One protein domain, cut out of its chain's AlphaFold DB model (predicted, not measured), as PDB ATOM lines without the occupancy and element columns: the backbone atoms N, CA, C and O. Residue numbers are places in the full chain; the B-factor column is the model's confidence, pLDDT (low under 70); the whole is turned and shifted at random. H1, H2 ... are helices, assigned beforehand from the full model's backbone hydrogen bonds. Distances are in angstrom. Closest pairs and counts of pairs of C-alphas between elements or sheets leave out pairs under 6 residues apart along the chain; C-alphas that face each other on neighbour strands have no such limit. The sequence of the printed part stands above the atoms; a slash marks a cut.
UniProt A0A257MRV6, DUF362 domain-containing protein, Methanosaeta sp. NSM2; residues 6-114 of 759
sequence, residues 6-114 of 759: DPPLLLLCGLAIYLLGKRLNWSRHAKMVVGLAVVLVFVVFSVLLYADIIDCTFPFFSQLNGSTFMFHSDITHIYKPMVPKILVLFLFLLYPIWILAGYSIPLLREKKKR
ATOM      1  N   ASP A   6     154.376 133.805 159.682       89.31
ATOM      2  CA  ASP A   6     154.434 132.366 159.420       89.31
ATOM      3  C   ASP A   6     154.434 132.020 157.930       89.31
ATOM      4  O   ASP A   6     155.251 131.181 157.549       89.31
ATOM      5  N   PRO A   7     153.627 132.658 157.057       91.31
ATOM      6  CA  PRO A   7     153.676 132.396 155.620       91.31
ATOM      7  C   PRO A   7     155.077 132.528 154.986       91.31
ATOM      8  O   PRO A   7     155.534 131.555 154.376       91.31
ATOM      9  N   PRO A   8     155.814 133.655 155.127       91.69
ATOM     10  CA  PRO A   8     157.155 133.763 154.554       91.69
ATOM     11  C   PRO A   8     158.156 132.812 155.222       91.69
ATOM     12  O   PRO A   8     159.027 132.276 154.536       91.69
ATOM     13  N   LEU A   9     158.031 132.547 156.528       93.50
ATOM     14  CA  LEU A   9     158.939 131.637 157.228       93.50
ATOM     15  C   LEU A   9     158.735 130.179 156.790       93.50
ATOM     16  O   LEU A   9     159.709 129.492 156.491       93.50
ATOM     17  N   LEU A  10     157.486 129.726 156.658       93.00
ATOM     18  CA  LEU A  10     157.142 128.408 156.117       93.00
ATOM     19  C   LEU A  10     157.610 128.256 154.667       93.00
ATOM     20  O   LEU A  10     158.127 127.201 154.299       93.00
ATOM     21  N   LEU A  11     157.509 129.316 153.860       93.56
ATOM     22  CA  LEU A  11     158.043 129.334 152.498       93.56
ATOM     23  C   LEU A  11     159.575 129.165 152.486       93.56
ATOM     24  O   LEU A  11     160.104 128.364 151.711       93.56
ATOM     25  N   LEU A  12     160.297 129.844 153.384       94.81
ATOM     26  CA  LEU A  12     161.745 129.659 153.556       94.81
ATOM     27  C   LEU A  12     162.097 128.254 154.068       94.81
ATOM     28  O   LEU A  12     163.051 127.652 153.574       94.81
ATOM     29  N   CYS A  13     161.316 127.693 154.994       94.44
ATOM     30  CA  CYS A  13     161.480 126.312 155.447       94.44
ATOM     31  C   CYS A  13     161.302 125.317 154.292       94.44
ATOM     32  O   CYS A  13     162.114 124.405 154.141       94.44
ATOM     33  N   GLY A  14     160.296 125.513 153.437       92.12
ATOM     34  CA  GLY A  14     160.081 124.692 152.244       92.12
ATOM     35  C   GLY A  14     161.273 124.734 151.283       92.12
ATOM     36  O   GLY A  14     161.737 123.692 150.811       92.12
ATOM     37  N   LEU A  15     161.825 125.930 151.055       93.31
ATOM     38  CA  LEU A  15     163.040 126.121 150.260       93.31
ATOM     39  C   LEU A  15     164.254 125.425 150.896       93.31
ATOM     40  O   LEU A  15     165.021 124.757 150.198       93.31
ATOM     41  N   ALA A  16     164.422 125.535 152.214       93.69
ATOM     42  CA  ALA A  16     165.501 124.874 152.942       93.69
ATOM     43  C   ALA A  16     165.394 123.344 152.848       93.69
ATOM     44  O   ALA A  16     166.393 122.689 152.558       93.69
ATOM     45  N   ILE A  17     164.192 122.775 153.001       93.19
ATOM     46  CA  ILE A  17     163.937 121.333 152.835       93.19
ATOM     47  C   ILE A  17     164.318 120.876 151.425       93.19
ATOM     48  O   ILE A  17     164.932 119.820 151.263       93.19
ATOM     49  N   TYR A  18     163.996 121.668 150.402       89.50
ATOM     50  CA  TYR A  18     164.397 121.368 149.030       89.50
ATOM     51  C   TYR A  18     165.928 121.348 148.874       89.50
ATOM     52  O   TYR A  18     166.487 120.362 148.384       89.50
ATOM     53  N   LEU A  19     166.619 122.403 149.318       91.56
ATOM     54  CA  LEU A  19     168.070 122.547 149.163       91.56
ATOM     55  C   LEU A  19     168.854 121.514 149.986       91.56
ATOM     56  O   LEU A  19     169.741 120.843 149.452       91.56
ATOM     57  N   LEU A  20     168.507 121.347 151.264       90.44
ATOM     58  CA  LEU A  20     169.122 120.365 152.162       90.44
ATOM     59  C   LEU A  20     168.814 118.944 151.706       90.44
ATOM     60  O   LEU A  20     169.716 118.114 151.620       90.44
ATOM     61  N   GLY A  21     167.563 118.677 151.333       87.38
ATOM     62  CA  GLY A  21     167.153 117.368 150.854       87.38
ATOM     63  C   GLY A  21     167.820 116.976 149.534       87.38
ATOM     64  O   GLY A  21     167.979 115.783 149.278       87.38
ATOM     65  N   LYS A  22     168.227 117.944 148.703       84.62
ATOM     66  CA  LYS A  22     169.074 117.701 147.526       84.62
ATOM     67  C   LYS A  22     170.530 117.458 147.925       84.62
ATOM     68  O   LYS A  22     171.117 116.480 147.486       84.62
ATOM     69  N   ARG A  23     171.103 118.312 148.780       88.31
ATOM     70  CA  ARG A  23     172.508 118.212 149.218       88.31
ATOM     71  C   ARG A  23     172.810 116.913 149.972       88.31
ATOM     72  O   ARG A  23     173.909 116.388 149.850       88.31
ATOM     73  N   LEU A  24     171.846 116.414 150.741       86.12
ATOM     74  CA  LEU A  24     171.981 115.233 151.598       86.12
ATOM     75  C   LEU A  24     171.313 113.976 151.012       86.12
ATOM     76  O   LEU A  24     171.178 112.984 151.723       86.12
ATOM     77  N   ASN A  25     170.866 114.006 149.748       77.62
ATOM     78  CA  ASN A  25     170.187 112.886 149.077       77.62
ATOM     79  C   ASN A  25     169.019 112.280 149.881       77.62
ATOM     80  O   ASN A  25     168.832 111.064 149.937       77.62
ATOM     81  N   TRP A  26     168.195 113.127 150.504       79.38
ATOM     82  CA  TRP A  26     167.035 112.659 151.260       79.38
ATOM     83  C   TRP A  26     166.000 111.995 150.352       79.38
ATOM     84  O   TRP A  26     165.642 112.519 149.287       79.38
ATOM     85  N   SER A  27     165.445 110.879 150.831       66.56
ATOM     86  CA  SER A  27     164.298 110.234 150.198       66.56
ATOM     87  C   SER A  27     163.083 111.171 150.190       66.56
ATOM     88  O   SER A  27     162.958 112.084 151.013       66.56
ATOM     89  N   ARG A  28     162.151 110.950 149.256       70.31
ATOM     90  CA  ARG A  28     160.907 111.736 149.184       70.31
ATOM     91  C   ARG A  28     160.121 111.658 150.499       70.31
ATOM     92  O   ARG A  28     159.623 112.677 150.963       70.31
ATOM     93  N   HIS A  29     160.070 110.476 151.108       64.75
ATOM     94  CA  HIS A  29     159.420 110.250 152.398       64.75
ATOM     95  C   HIS A  29     160.057 111.083 153.509       64.75
ATOM     96  O   HIS A  29     159.339 111.770 154.224       64.75
ATOM     97  N   ALA A  30     161.390 111.118 153.598       73.94
ATOM     98  CA  ALA A  30     162.082 111.939 154.590       73.94
ATOM     99  C   ALA A  30     161.750 113.433 154.432       73.94
ATOM    100  O   ALA A  30     161.423 114.098 155.410       73.94
ATOM    101  N   LYS A  31     161.737 113.951 153.194       80.69
ATOM    102  CA  LYS A  31     161.345 115.345 152.906       80.69
ATOM    103  C   LYS A  31     159.906 115.642 153.343       80.69
ATOM    104  O   LYS A  31     159.659 116.694 153.923       80.69
ATOM    105  N   MET A  32     158.975 114.718 153.089       76.25
ATOM    106  CA  MET A  32     157.567 114.855 153.489       76.25
ATOM    107  C   MET A  32     157.394 114.812 155.009       76.25
ATOM    108  O   MET A  32     156.704 115.663 155.559       76.25
ATOM    109  N   VAL A  33     158.058 113.875 155.689       81.19
ATOM    110  CA  VAL A  33     158.008 113.744 157.152       81.19
ATOM    111  C   VAL A  33     158.570 114.993 157.826       81.19
ATOM    112  O   VAL A  33     157.933 115.539 158.721       81.19
ATOM    113  N   VAL A  34     159.717 115.499 157.361       86.25
ATOM    114  CA  VAL A  34     160.310 116.735 157.895       86.25
ATOM    115  C   VAL A  34     159.400 117.935 157.632       86.25
ATOM    116  O   VAL A  34     159.172 118.731 158.538       86.25
ATOM    117  N   GLY A  35     158.829 118.052 156.429       86.88
ATOM    118  CA  GLY A  35     157.875 119.116 156.108       86.88
ATOM    119  C   GLY A  35     156.635 119.088 157.005       86.88
ATOM    120  O   GLY A  35     156.247 120.123 157.543       86.88
ATOM    121  N   LEU A  36     156.054 117.905 157.228       86.44
ATOM    122  CA  LEU A  36     154.903 117.730 158.112       86.44
ATOM    123  C   LEU A  36     155.250 118.062 159.569       86.44
ATOM    124  O   LEU A  36     154.474 118.740 160.234       86.44
ATOM    125  N   ALA A  37     156.424 117.639 160.048       88.31
ATOM    126  CA  ALA A  37     156.898 117.960 161.391       88.31
ATOM    127  C   ALA A  37     157.058 119.476 161.590       88.31
ATOM    128  O   ALA A  37     156.613 120.008 162.604       88.31
ATOM    129  N   VAL A  38     157.624 120.186 160.606       91.94
ATOM    130  CA  VAL A  38     157.730 121.654 160.641       91.94
ATOM    131  C   VAL A  38     156.342 122.288 160.700       91.94
ATOM    132  O   VAL A  38     156.093 123.104 161.581       91.94
ATOM    133  N   VAL A  39     155.412 121.890 159.828       90.69
ATOM    134  CA  VAL A  39     154.038 122.424 159.854       90.69
ATOM    135  C   VAL A  39     153.364 122.166 161.197       90.69
ATOM    136  O   VAL A  39     152.735 123.074 161.732       90.69
ATOM    137  N   LEU A  40     153.517 120.968 161.765       90.12
ATOM    138  CA  LEU A  40     152.931 120.623 163.058       90.12
ATOM    139  C   LEU A  40     153.458 121.534 164.171       90.12
ATOM    140  O   LEU A  40     152.663 122.039 164.957       90.12
ATOM    141  N   VAL A  41     154.768 121.799 164.206       92.00
ATOM    142  CA  VAL A  41     155.359 122.758 165.152       92.00
ATOM    143  C   VAL A  41     154.736 124.142 164.966       92.00
ATOM    144  O   VAL A  41     154.334 124.762 165.947       92.00
ATOM    145  N   PHE A  42     154.588 124.609 163.722       92.62
ATOM    146  CA  PHE A  42     153.946 125.897 163.452       92.62
ATOM    147  C   PHE A  42     152.499 125.950 163.929       92.62
ATOM    148  O   PHE A  42     152.122 126.874 164.641       92.62
ATOM    149  N   VAL A  43     151.696 124.940 163.602       89.88
ATOM    150  CA  VAL A  43     150.291 124.884 164.016       89.88
ATOM    151  C   VAL A  43     150.170 124.828 165.538       89.88
ATOM    152  O   VAL A  43     149.409 125.605 166.104       89.88
ATOM    153  N   VAL A  44     150.933 123.967 166.218       90.00
ATOM    154  CA  VAL A  44     150.856 123.816 167.681       90.00
ATOM    155  C   VAL A  44     151.202 125.127 168.384       90.00
ATOM    156  O   VAL A  44     150.414 125.605 169.196       90.00
ATOM    157  N   PHE A  45     152.336 125.750 168.052       89.31
ATOM    158  CA  PHE A  45     152.726 127.003 168.700       89.31
ATOM    159  C   PHE A  45     151.783 128.160 168.352       89.31
ATOM    160  O   PHE A  45     151.423 128.929 169.242       89.31
ATOM    161  N   SER A  46     151.337 128.275 167.097       90.44
ATOM    162  CA  SER A  46     150.400 129.330 166.700       90.44
ATOM    163  C   SER A  46     149.010 129.152 167.329       90.44
ATOM    164  O   SER A  46     148.360 130.143 167.654       90.44
ATOM    165  N   VAL A  47     148.566 127.914 167.587       89.62
ATOM    166  CA  VAL A  47     147.340 127.634 168.359       89.62
ATOM    167  C   VAL A  47     147.509 128.030 169.825       89.62
ATOM    168  O   VAL A  47     146.621 128.685 170.367       89.62
ATOM    169  N   LEU A  48     148.635 127.683 170.459       88.69
ATOM    170  CA  LEU A  48     148.910 128.054 171.854       88.69
ATOM    171  C   LEU A  48     148.968 129.580 172.039       88.69
ATOM    172  O   LEU A  48     148.398 130.093 173.002       88.69
ATOM    173  N   LEU A  49     149.588 130.300 171.097       88.56
ATOM    174  CA  LEU A  49     149.618 131.767 171.087       88.56
ATOM    175  C   LEU A  49     148.225 132.356 170.838       88.56
ATOM    176  O   LEU A  49     147.784 133.213 171.593       88.56
ATOM    177  N   TYR A  50     147.482 131.880 169.831       89.88
ATOM    178  CA  TYR A  50     146.119 132.365 169.567       89.88
ATOM    179  C   TYR A  50     145.171 132.128 170.752       89.88
ATOM    180  O   TYR A  50     144.286 132.945 171.023       89.88
ATOM    181  N   ALA A  51     145.337 131.011 171.460       88.75
ATOM    182  CA  ALA A  51     144.557 130.678 172.643       88.75
ATOM    183  C   ALA A  51     144.949 131.501 173.884       88.75
ATOM    184  O   ALA A  51     144.243 131.399 174.882       88.75
ATOM    185  N   ASP A  52     146.000 132.327 173.806       88.25
ATOM    186  CA  ASP A  52     146.608 133.041 174.938       88.25
ATOM    187  C   ASP A  52     147.050 132.082 176.067       88.25
ATOM    188  O   ASP A  52     147.011 132.427 177.243       88.25
ATOM    189  N   ILE A  53     147.439 130.846 175.718       85.38
ATOM    190  CA  ILE A  53     147.966 129.849 176.674       85.38
ATOM    191  C   ILE A  53     149.443 130.129 176.978       85.38
ATOM    192  O   ILE A  53     149.918 129.850 178.078       85.38
ATOM    193  N   ILE A  54     150.170 130.659 175.992       82.62
ATOM    194  CA  ILE A  54     151.559 131.100 176.126       82.62
ATOM    195  C   ILE A  54     151.682 132.540 175.629       82.62
ATOM    196  O   ILE A  54     151.038 132.916 174.647       82.62
ATOM    197  N   ASP A  55     152.543 133.318 176.278       76.00
ATOM    198  CA  ASP A  55     152.888 134.671 175.841       76.00
ATOM    199  C   ASP A  55     154.012 134.662 174.800       76.00
ATOM    200  O   ASP A  55     154.817 133.726 174.709       76.00
ATOM    201  N   CYS A  56     154.088 135.730 174.004       68.69
ATOM    202  CA  CYS A  56     155.146 135.883 173.014       68.69
ATOM    203  C   CYS A  56     156.456 136.341 173.679       68.69
ATOM    204  O   CYS A  56     156.721 137.529 173.839       68.69
ATOM    205  N   THR A  57     157.322 135.393 174.032       63.84
ATOM    206  CA  THR A  57     158.646 135.660 174.622       63.84
ATOM    207  C   THR A  57     159.748 135.764 173.562       63.84
ATOM    208  O   THR A  57     160.818 135.167 173.681       63.84
ATOM    209  N   PHE A  58     159.512 136.530 172.493       60.38
ATOM    210  CA  PHE A  58     160.575 136.862 171.536       60.38
ATOM    211  C   PHE A  58     161.345 138.116 171.988       60.38
ATOM    212  O   PHE A  58     160.718 139.053 172.485       60.38
ATOM    213  N   PRO A  59     162.675 138.199 171.763       55.06
ATOM    214  CA  PRO A  59     163.525 139.286 172.276       55.06
ATOM    215  C   PRO A  59     163.078 140.706 171.896       55.06
ATOM    216  O   PRO A  59     163.449 141.661 172.567       55.06
ATOM    217  N   PHE A  60     162.287 140.842 170.828       59.28
ATOM    218  CA  PHE A  60     161.819 142.116 170.277       59.28
ATOM    219  C   PHE A  60     160.326 142.409 170.540       59.28
ATOM    220  O   PHE A  60     159.878 143.509 170.240       59.28
ATOM    221  N   PHE A  61     159.557 141.458 171.091       58.66
ATOM    222  CA  PHE A  61     158.092 141.551 171.265       58.66
ATOM    223  C   PHE A  61     157.634 141.202 172.691       58.66
ATOM    224  O   PHE A  61     156.488 140.811 172.902       58.66
ATOM    225  N   SER A  62     158.535 141.324 173.669       54.25
ATOM    226  CA  SER A  62     158.485 140.705 175.004       54.25
ATOM    227  C   SER A  62     157.378 141.189 175.961       54.25
ATOM    228  O   SER A  62     157.490 140.992 177.169       54.25
ATOM    229  N   GLN A  63     156.308 141.810 175.455       64.62
ATOM    230  CA  GLN A  63     155.187 142.335 176.248       64.62
ATOM    231  C   GLN A  63     153.806 142.147 175.588       64.62
ATOM    232  O   GLN A  63     152.821 142.704 176.068       64.62
ATOM    233  N   LEU A  64     153.706 141.392 174.486       69.69
ATOM    234  CA  LEU A  64     152.427 141.150 173.811       69.69
ATOM    235  C   LEU A  64     151.796 139.826 174.260       69.69
ATOM    236  O   LEU A  64     152.432 138.772 174.180       69.69
ATOM    237  N   ASN A  65     150.510 139.876 174.627       80.06
ATOM    238  CA  ASN A  65     149.677 138.679 174.780       80.06
ATOM    239  C   ASN A  65     149.686 137.868 173.469       80.06
ATOM    240  O   ASN A  65     149.756 138.439 172.372       80.06
ATOM    241  N   GLY A  66     149.598 136.539 173.568       84.38
ATOM    242  CA  GLY A  66     149.767 135.633 172.427       84.38
ATOM    243  C   GLY A  66     148.873 135.958 171.221       84.38
ATOM    244  O   GLY A  66     149.351 136.006 170.085       84.38
ATOM    245  N   SER A  67     147.592 136.258 171.442       87.25
ATOM    246  CA  SER A  67     146.645 136.593 170.373       87.25
ATOM    247  C   SER A  67     146.909 137.966 169.752       87.25
ATOM    248  O   SER A  67     146.774 138.115 168.536       87.25
ATOM    249  N   THR A  68     147.361 138.940 170.546       86.50
ATOM    250  CA  THR A  68     147.793 140.262 170.068       86.50
ATOM    251  C   THR A  68     148.972 140.126 169.107       86.50
ATOM    252  O   THR A  68     148.978 140.732 168.037       86.50
ATOM    253  N   PHE A  69     149.936 139.259 169.433       86.81
ATOM    254  CA  PHE A  69     151.061 138.945 168.551       86.81
ATOM    255  C   PHE A  69     150.633 138.176 167.292       86.81
ATOM    256  O   PHE A  69     151.110 138.459 166.194       86.81
ATOM    257  N   MET A  70     149.704 137.224 167.416       89.19
ATOM    258  CA  MET A  70     149.209 136.438 166.277       89.19
ATOM    259  C   MET A  70     148.595 137.307 165.175       89.19
ATOM    260  O   MET A  70     148.806 137.024 163.991       89.19
ATOM    261  N   PHE A  71     147.853 138.350 165.559       88.75
ATOM    262  CA  PHE A  71     147.222 139.296 164.636       88.75
ATOM    263  C   PHE A  71     148.062 140.544 164.348       88.75
ATOM    264  O   PHE A  71     147.673 141.318 163.473       88.75
ATOM    265  N   HIS A  72     149.190 140.743 165.044       86.31
ATOM    266  CA  HIS A  72     149.919 142.021 165.060       86.31
ATOM    267  C   HIS A  72     148.960 143.185 165.310       86.31
ATOM    268  O   HIS A  72     148.875 144.110 164.506       86.31
ATOM    269  N   SER A  73     148.137 143.091 166.356       86.06
ATOM    270  CA  SER A  73     147.048 144.051 166.604       86.06
ATOM    271  C   SER A  73     147.544 145.485 166.822       86.06
ATOM    272  O   SER A  73     146.795 146.436 166.608       86.06
ATOM    273  N   ASP A  74     148.802 145.644 167.220       82.31
ATOM    274  CA  ASP A  74     149.529 146.909 167.300       82.31
ATOM    275  C   ASP A  74     149.687 147.598 165.933       82.31
ATOM    276  O   ASP A  74     149.676 148.825 165.862       82.31
ATOM    277  N   ILE A  75     149.765 146.820 164.851       83.94
ATOM    278  CA  ILE A  75     149.934 147.304 163.474       83.94
ATOM    279  C   ILE A  75     148.625 147.210 162.681       83.94
ATOM    280  O   ILE A  75     148.272 148.117 161.933       83.94
ATOM    281  N   THR A  76     147.910 146.092 162.801       85.06
ATOM    282  CA  THR A  76     146.712 145.798 162.003       85.06
ATOM    283  C   THR A  76     145.439 146.363 162.615       85.06
ATOM    284  O   THR A  76     144.424 146.448 161.926       85.06
ATOM    285  N   HIS A  77     145.470 146.708 163.907       87.00
ATOM    286  CA  HIS A  77     144.296 147.055 164.711       87.00
ATOM    287  C   HIS A  77     143.201 145.968 164.721       87.00
ATOM    288  O   HIS A  77     142.052 146.245 165.065       87.00
ATOM    289  N   ILE A  78     143.545 144.718 164.374       87.56
ATOM    290  CA  ILE A  78     142.644 143.560 164.409       87.56
ATOM    291  C   ILE A  78     142.853 142.813 165.721       87.56
ATOM    292  O   ILE A  78     143.947 142.326 165.998       87.56
ATOM    293  N   TYR A  79     141.789 142.658 166.503       88.94
ATOM    294  CA  TYR A  79     141.823 141.947 167.782       88.94
ATOM    295  C   TYR A  79     141.059 140.623 167.710       88.94
ATOM    296  O   TYR A  79     140.119 140.472 166.931       88.94
ATOM    297  N   LYS A  80     141.418 139.670 168.579       88.31
ATOM    298  CA  LYS A  80     140.817 138.324 168.654       88.31
ATOM    299  C   LYS A  80     139.275 138.294 168.587       88.31
ATOM    300  O   LYS A  80     138.763 137.452 167.852       88.31
ATOM    301  N   PRO A  81     138.513 139.178 169.272       90.12
ATOM    302  CA  PRO A  81     137.046 139.164 169.209       90.12
ATOM    303  C   PRO A  81     136.470 139.578 167.847       90.12
ATOM    304  O   PRO A  81     135.323 139.264 167.551       90.12
ATOM    305  N   MET A  82     137.253 140.281 167.023       89.88
ATOM    306  CA  MET A  82     136.829 140.798 165.717       89.88
ATOM    307  C   MET A  82     136.911 139.740 164.611       89.88
ATOM    308  O   MET A  82     136.418 139.965 163.508       89.88
ATOM    309  N   VAL A  83     137.544 138.593 164.883       86.12
ATOM    310  CA  VAL A  83     137.824 137.561 163.882       86.12
ATOM    311  C   VAL A  83     137.005 136.304 164.183       86.12
ATOM    312  O   VAL A  83     137.208 135.669 165.222       86.12
ATOM    313  N   PRO A  84     136.102 135.883 163.277       90.50
ATOM    314  CA  PRO A  84     135.374 134.629 163.425       90.50
ATOM    315  C   PRO A  84     136.328 133.435 163.560       90.50
ATOM    316  O   PRO A  84     137.258 133.281 162.769       90.50
ATOM    317  N   LYS A  85     136.061 132.530 164.512       87.81
ATOM    318  CA  LYS A  85     136.901 131.337 164.761       87.81
ATOM    319  C   LYS A  85     137.110 130.476 163.506       87.81
ATOM    320  O   LYS A  85     138.185 129.915 163.325       87.81
ATOM    321  N   ILE A  86     136.108 130.411 162.624       81.62
ATOM    322  CA  ILE A  86     136.193 129.685 161.348       81.62
ATOM    323  C   ILE A  86     137.304 130.235 160.438       81.62
ATOM    324  O   ILE A  86     138.007 129.461 159.794       81.62
ATOM    325  N   LEU A  87     137.524 131.554 160.437       84.81
ATOM    326  CA  LEU A  87     138.573 132.189 159.640       84.81
ATOM    327  C   LEU A  87     139.962 131.888 160.217       84.81
ATOM    328  O   LEU A  87     140.901 131.643 159.470       84.81
ATOM    329  N   VAL A  88     140.086 131.834 161.544       87.62
ATOM    330  CA  VAL A  88     141.333 131.453 162.229       87.62
ATOM    331  C   VAL A  88     141.711 130.004 161.907       87.62
ATOM    332  O   VAL A  88     142.858 129.727 161.560       87.62
ATOM    333  N   LEU A  89     140.736 129.088 161.948       84.69
ATOM    334  CA  LEU A  89     140.933 127.697 161.528       84.69
ATOM    335  C   LEU A  89     141.384 127.615 160.066       84.69
ATOM    336  O   LEU A  89     142.337 126.900 159.758       84.69
ATOM    337  N   PHE A  90     140.751 128.386 159.179       85.12
ATOM    338  CA  PHE A  90     141.156 128.469 157.780       85.12
ATOM    339  C   PHE A  90     142.607 128.949 157.621       85.12
ATOM    340  O   PHE A  90     143.368 128.336 156.878       85.12
ATOM    341  N   LEU A  91     143.033 129.979 158.357       87.25
ATOM    342  CA  LEU A  91     144.408 130.486 158.295       87.25
ATOM    343  C   LEU A  91     145.450 129.440 158.729       87.25
ATOM    344  O   LEU A  91     146.510 129.353 158.107       87.25
ATOM    345  N   PHE A  92     145.153 128.605 159.732       87.88
ATOM    346  CA  PHE A  92     146.029 127.482 160.096       87.88
ATOM    347  C   PHE A  92     146.089 126.408 159.005       87.88
ATOM    348  O   PHE A  92     147.164 125.872 158.727       87.88
ATOM    349  N   LEU A  93     144.968 126.134 158.329       86.56
ATOM    350  CA  LEU A  93     144.921 125.193 157.204       86.56
ATOM    351  C   LEU A  93     145.745 125.659 155.991       86.56
ATOM    352  O   LEU A  93     146.099 124.834 155.149       86.56
ATOM    353  N   LEU A  94     146.117 126.943 155.911       88.50
ATOM    354  CA  LEU A  94     147.008 127.456 154.863       88.50
ATOM    355  C   LEU A  94     148.498 127.163 155.121       88.50
ATOM    356  O   LEU A  94     149.296 127.247 154.190       88.50
ATOM    357  N   TYR A  95     148.916 126.803 156.340       90.94
ATOM    358  CA  TYR A  95     150.338 126.577 156.657       90.94
ATOM    359  C   TYR A  95     151.005 125.482 155.795       90.94
ATOM    360  O   TYR A  95     152.092 125.736 155.260       90.94
ATOM    361  N   PRO A  96     150.378 124.307 155.564       89.56
ATOM    362  CA  PRO A  96     150.882 123.324 154.605       89.56
ATOM    363  C   PRO A  96     151.109 123.898 153.199       89.56
ATOM    364  O   PRO A  96     152.058 123.515 152.518       89.56
ATOM    365  N   ILE A  97     150.268 124.833 152.754       86.56
ATOM    366  CA  ILE A  97     150.349 125.403 151.404       86.56
ATOM    367  C   ILE A  97     151.619 126.246 151.257       86.56
ATOM    368  O   ILE A  97     152.322 126.120 150.256       86.56
ATOM    369  N   TRP A  98     151.965 127.051 152.264       90.31
ATOM    370  CA  TRP A  98     153.153 127.910 152.222       90.31
ATOM    371  C   TRP A  98     154.462 127.118 152.183       90.31
ATOM    372  O   TRP A  98     155.342 127.423 151.371       90.31
ATOM    373  N   ILE A  99     154.582 126.057 152.986       90.75
ATOM    374  CA  ILE A  99     155.772 125.193 152.952       90.75
ATOM    375  C   ILE A  99     155.869 124.415 151.634       90.75
ATOM    376  O   ILE A  99     156.956 124.285 151.062       90.75
ATOM    377  N   LEU A 100     154.733 123.957 151.096       85.31
ATOM    378  CA  LEU A 100     154.676 123.294 149.794       85.31
ATOM    379  C   LEU A 100     155.048 124.255 148.665       85.31
ATOM    380  O   LEU A 100     155.779 123.857 147.758       85.31
ATOM    381  N   ALA A 101     154.611 125.514 148.724       82.81
ATOM    382  CA  ALA A 101     154.996 126.547 147.768       82.81
ATOM    383  C   ALA A 101     156.512 126.786 147.802       82.81
ATOM    384  O   ALA A 101     157.166 126.731 146.757       82.81
ATOM    385  N   GLY A 102     157.090 126.942 148.998       88.12
ATOM    386  CA  GLY A 102     158.534 127.085 149.196       88.12
ATOM    387  C   GLY A 102     159.357 125.934 148.619       88.12
ATOM    388  O   GLY A 102     160.395 126.162 147.999       88.12
ATOM    389  N   TYR A 103     158.868 124.699 148.759       87.75
ATOM    390  CA  TYR A 103     159.491 123.510 148.171       87.75
ATOM    391  C   TYR A 103     159.290 123.418 146.645       87.75
ATOM    392  O   TYR A 103     160.197 123.030 145.906       87.75
ATOM    393  N   SER A 104     158.103 123.775 146.151       82.31
ATOM    394  CA  SER A 104     157.705 123.566 144.751       82.31
ATOM    395  C   SER A 104     158.284 124.608 143.797       82.31
ATOM    396  O   SER A 104     158.629 124.271 142.668       82.31
ATOM    397  N   ILE A 105     158.444 125.864 144.224       84.12
ATOM    398  CA  ILE A 105     159.030 126.942 143.405       84.12
ATOM    399  C   ILE A 105     160.426 126.580 142.851       84.12
ATOM    400  O   ILE A 105     160.621 126.671 141.630       84.12
ATOM    401  N   PRO A 106     161.416 126.169 143.669       83.81
ATOM    402  CA  PRO A 106     162.738 125.809 143.162       83.81
ATOM    403  C   PRO A 106     162.710 124.519 142.327       83.81
ATOM    404  O   PRO A 106     163.407 124.449 141.314       83.81
ATOM    405  N   LEU A 107     161.851 123.553 142.674       78.88
ATOM    406  CA  LEU A 107     161.631 122.331 141.892       78.88
ATOM    407  C   LEU A 107     161.101 122.646 140.478       78.88
ATOM    408  O   LEU A 107     161.589 122.106 139.486       78.88
ATOM    409  N   LEU A 108     160.122 123.548 140.366       76.50
ATOM    410  CA  LEU A 108     159.562 123.988 139.085       76.50
ATOM    411  C   LEU A 108     160.586 124.770 138.256       76.50
ATOM    412  O   LEU A 108     160.653 124.595 137.037       76.50
ATOM    413  N   ARG A 109     161.413 125.607 138.897       77.81
ATOM    414  CA  ARG A 109     162.522 126.301 138.222       77.81
ATOM    415  C   ARG A 109     163.554 125.324 137.665       77.81
ATOM    416  O   ARG A 109     164.015 125.527 136.547       77.81
ATOM    417  N   GLU A 110     163.901 124.273 138.404       77.50
ATOM    418  CA  GLU A 110     164.820 123.238 137.920       77.50
ATOM    419  C   GLU A 110     164.237 122.489 136.718       77.50
ATOM    420  O   GLU A 110     164.913 122.363 135.700       77.50
ATOM    421  N   LYS A 111     162.960 122.088 136.777       70.75
ATOM    422  CA  LYS A 111     162.274 121.474 135.628       70.75
ATOM    423  C   LYS A 111     162.273 122.382 134.396       70.75
ATOM    424  O   LYS A 111     162.528 121.903 133.299       70.75
ATOM    425  N   LYS A 112     162.042 123.691 134.566       71.06
ATOM    426  CA  LYS A 112     162.115 124.663 133.459       71.06
ATOM    427  C   LYS A 112     163.526 124.798 132.884       71.06
ATOM    428  O   LYS A 112     163.650 124.919 131.675       71.06
ATOM    429  N   LYS A 113     164.574 124.749 133.716       73.19
ATOM    430  CA  LYS A 113     165.974 124.804 133.251       73.19
ATOM    431  C   LYS A 113     166.384 123.603 132.396       73.19
ATOM    432  O   LYS A 113     167.311 123.741 131.613       73.19
ATOM    433  N   ARG A 114     165.720 122.452 132.544       78.75
ATOM    434  CA  ARG A 114     165.985 121.265 131.712       78.75
ATOM    435  C   ARG A 114     165.486 121.418 130.279       78.75
ATOM    436  O   ARG A 114     165.938 120.667 129.430       78.75
TER     437      ARG A 114
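This is residues 6 to 114 of the 759 residues of the protein "DUF362 domain-containing protein" of Methanosaeta sp. NSM2 (UniProt A0A257MRV6). The long helix H2 and the helix H1 before it form a helical hairpin, and H6 crosses H1 and touches H2 near its own first residues, with H5 running just before it near H2. The short helices H3 and H4 and the loop of residues 51 to 65 gather at the end of H2, and residues 108 to 114 stick out at the other end of the rod. The printed part has 109 residues with six named helices, H1 to H6 in that order, and no named strand: the class is all helix. The whole is loose, with a radius of gyration of the C-alphas of 16.4 A, and spans 50 by 24 by 23 A.

Find C-alpha 28 at (160.907, 111.736, 149.184); from there H2 runs through residues 28 to 50, 32.6 A. Before it H1, residues 6 to 23, starts at C-alpha 6, (154.434, 132.366, 159.420), and is 25.1 A long. After H2 look for H3 at residues 66 to 71, H4 at 73 to 76 and H5 at 85 to 93, 12.6 A long. H6, residues 95 to 113, is 28.2 A long and ends at C-alpha 113, (165.974, 124.804, 133.251).

Begin at H2, the hub, which touches H1, H3 and H6. H1 and H2 are a hairpin at a shallow tilt of 21 degrees, opposite ways; their closest C-alphas, Gly 21 and Lys 31, are 6.5 A apart. Residues 46 to 50 of H2 touch H3, closest at the C-alphas of Leu 49 and Gly 66, 4.1 A; at 72 degrees the two are only just about perpendicular. Residues 35 to 43 of H2 touch residues 95 to 99 of H6, closest at the C-alphas of Val 39 and Pro 96, 6.2 A, opposite ways at 35.3 degrees, only just a steep tilt. H1 touches H6 the same way at a steep tilt of 46 degrees, closest at the C-alphas of Leu 11 and Gly 102, 4.0 A. The helix packing is mostly crossed: 1 of 4 touching pairs is at a shallow tilt. H5 is close to H2 but not clearly touching, with the C-alphas of Val 43 and Phe 92 closest at 6.3 A. H4 is likewise close to H3 but not clearly touching, its Asp 74 C-alpha 7.4 A from that of Thr 68, the closest pair. H5 and H6 meet only through their link. H6 has a kink of 29 degrees near residue 103. Every O i to N i+4 pair is within hydrogen-bond range in H1, H2, H3 and H5, and 13 of 15 in H6; H4 is too short for such a pair.

The two farthest C-alphas, Pro 81 and Arg 114, are 50.6 A apart. The printed part has no cut. The link from H2 to H3 is long, 15 residues. The model's mean pLDDT over the printed part is 83.9, and it is under 70 at residue 27, residue 29 and residues 56 to 64.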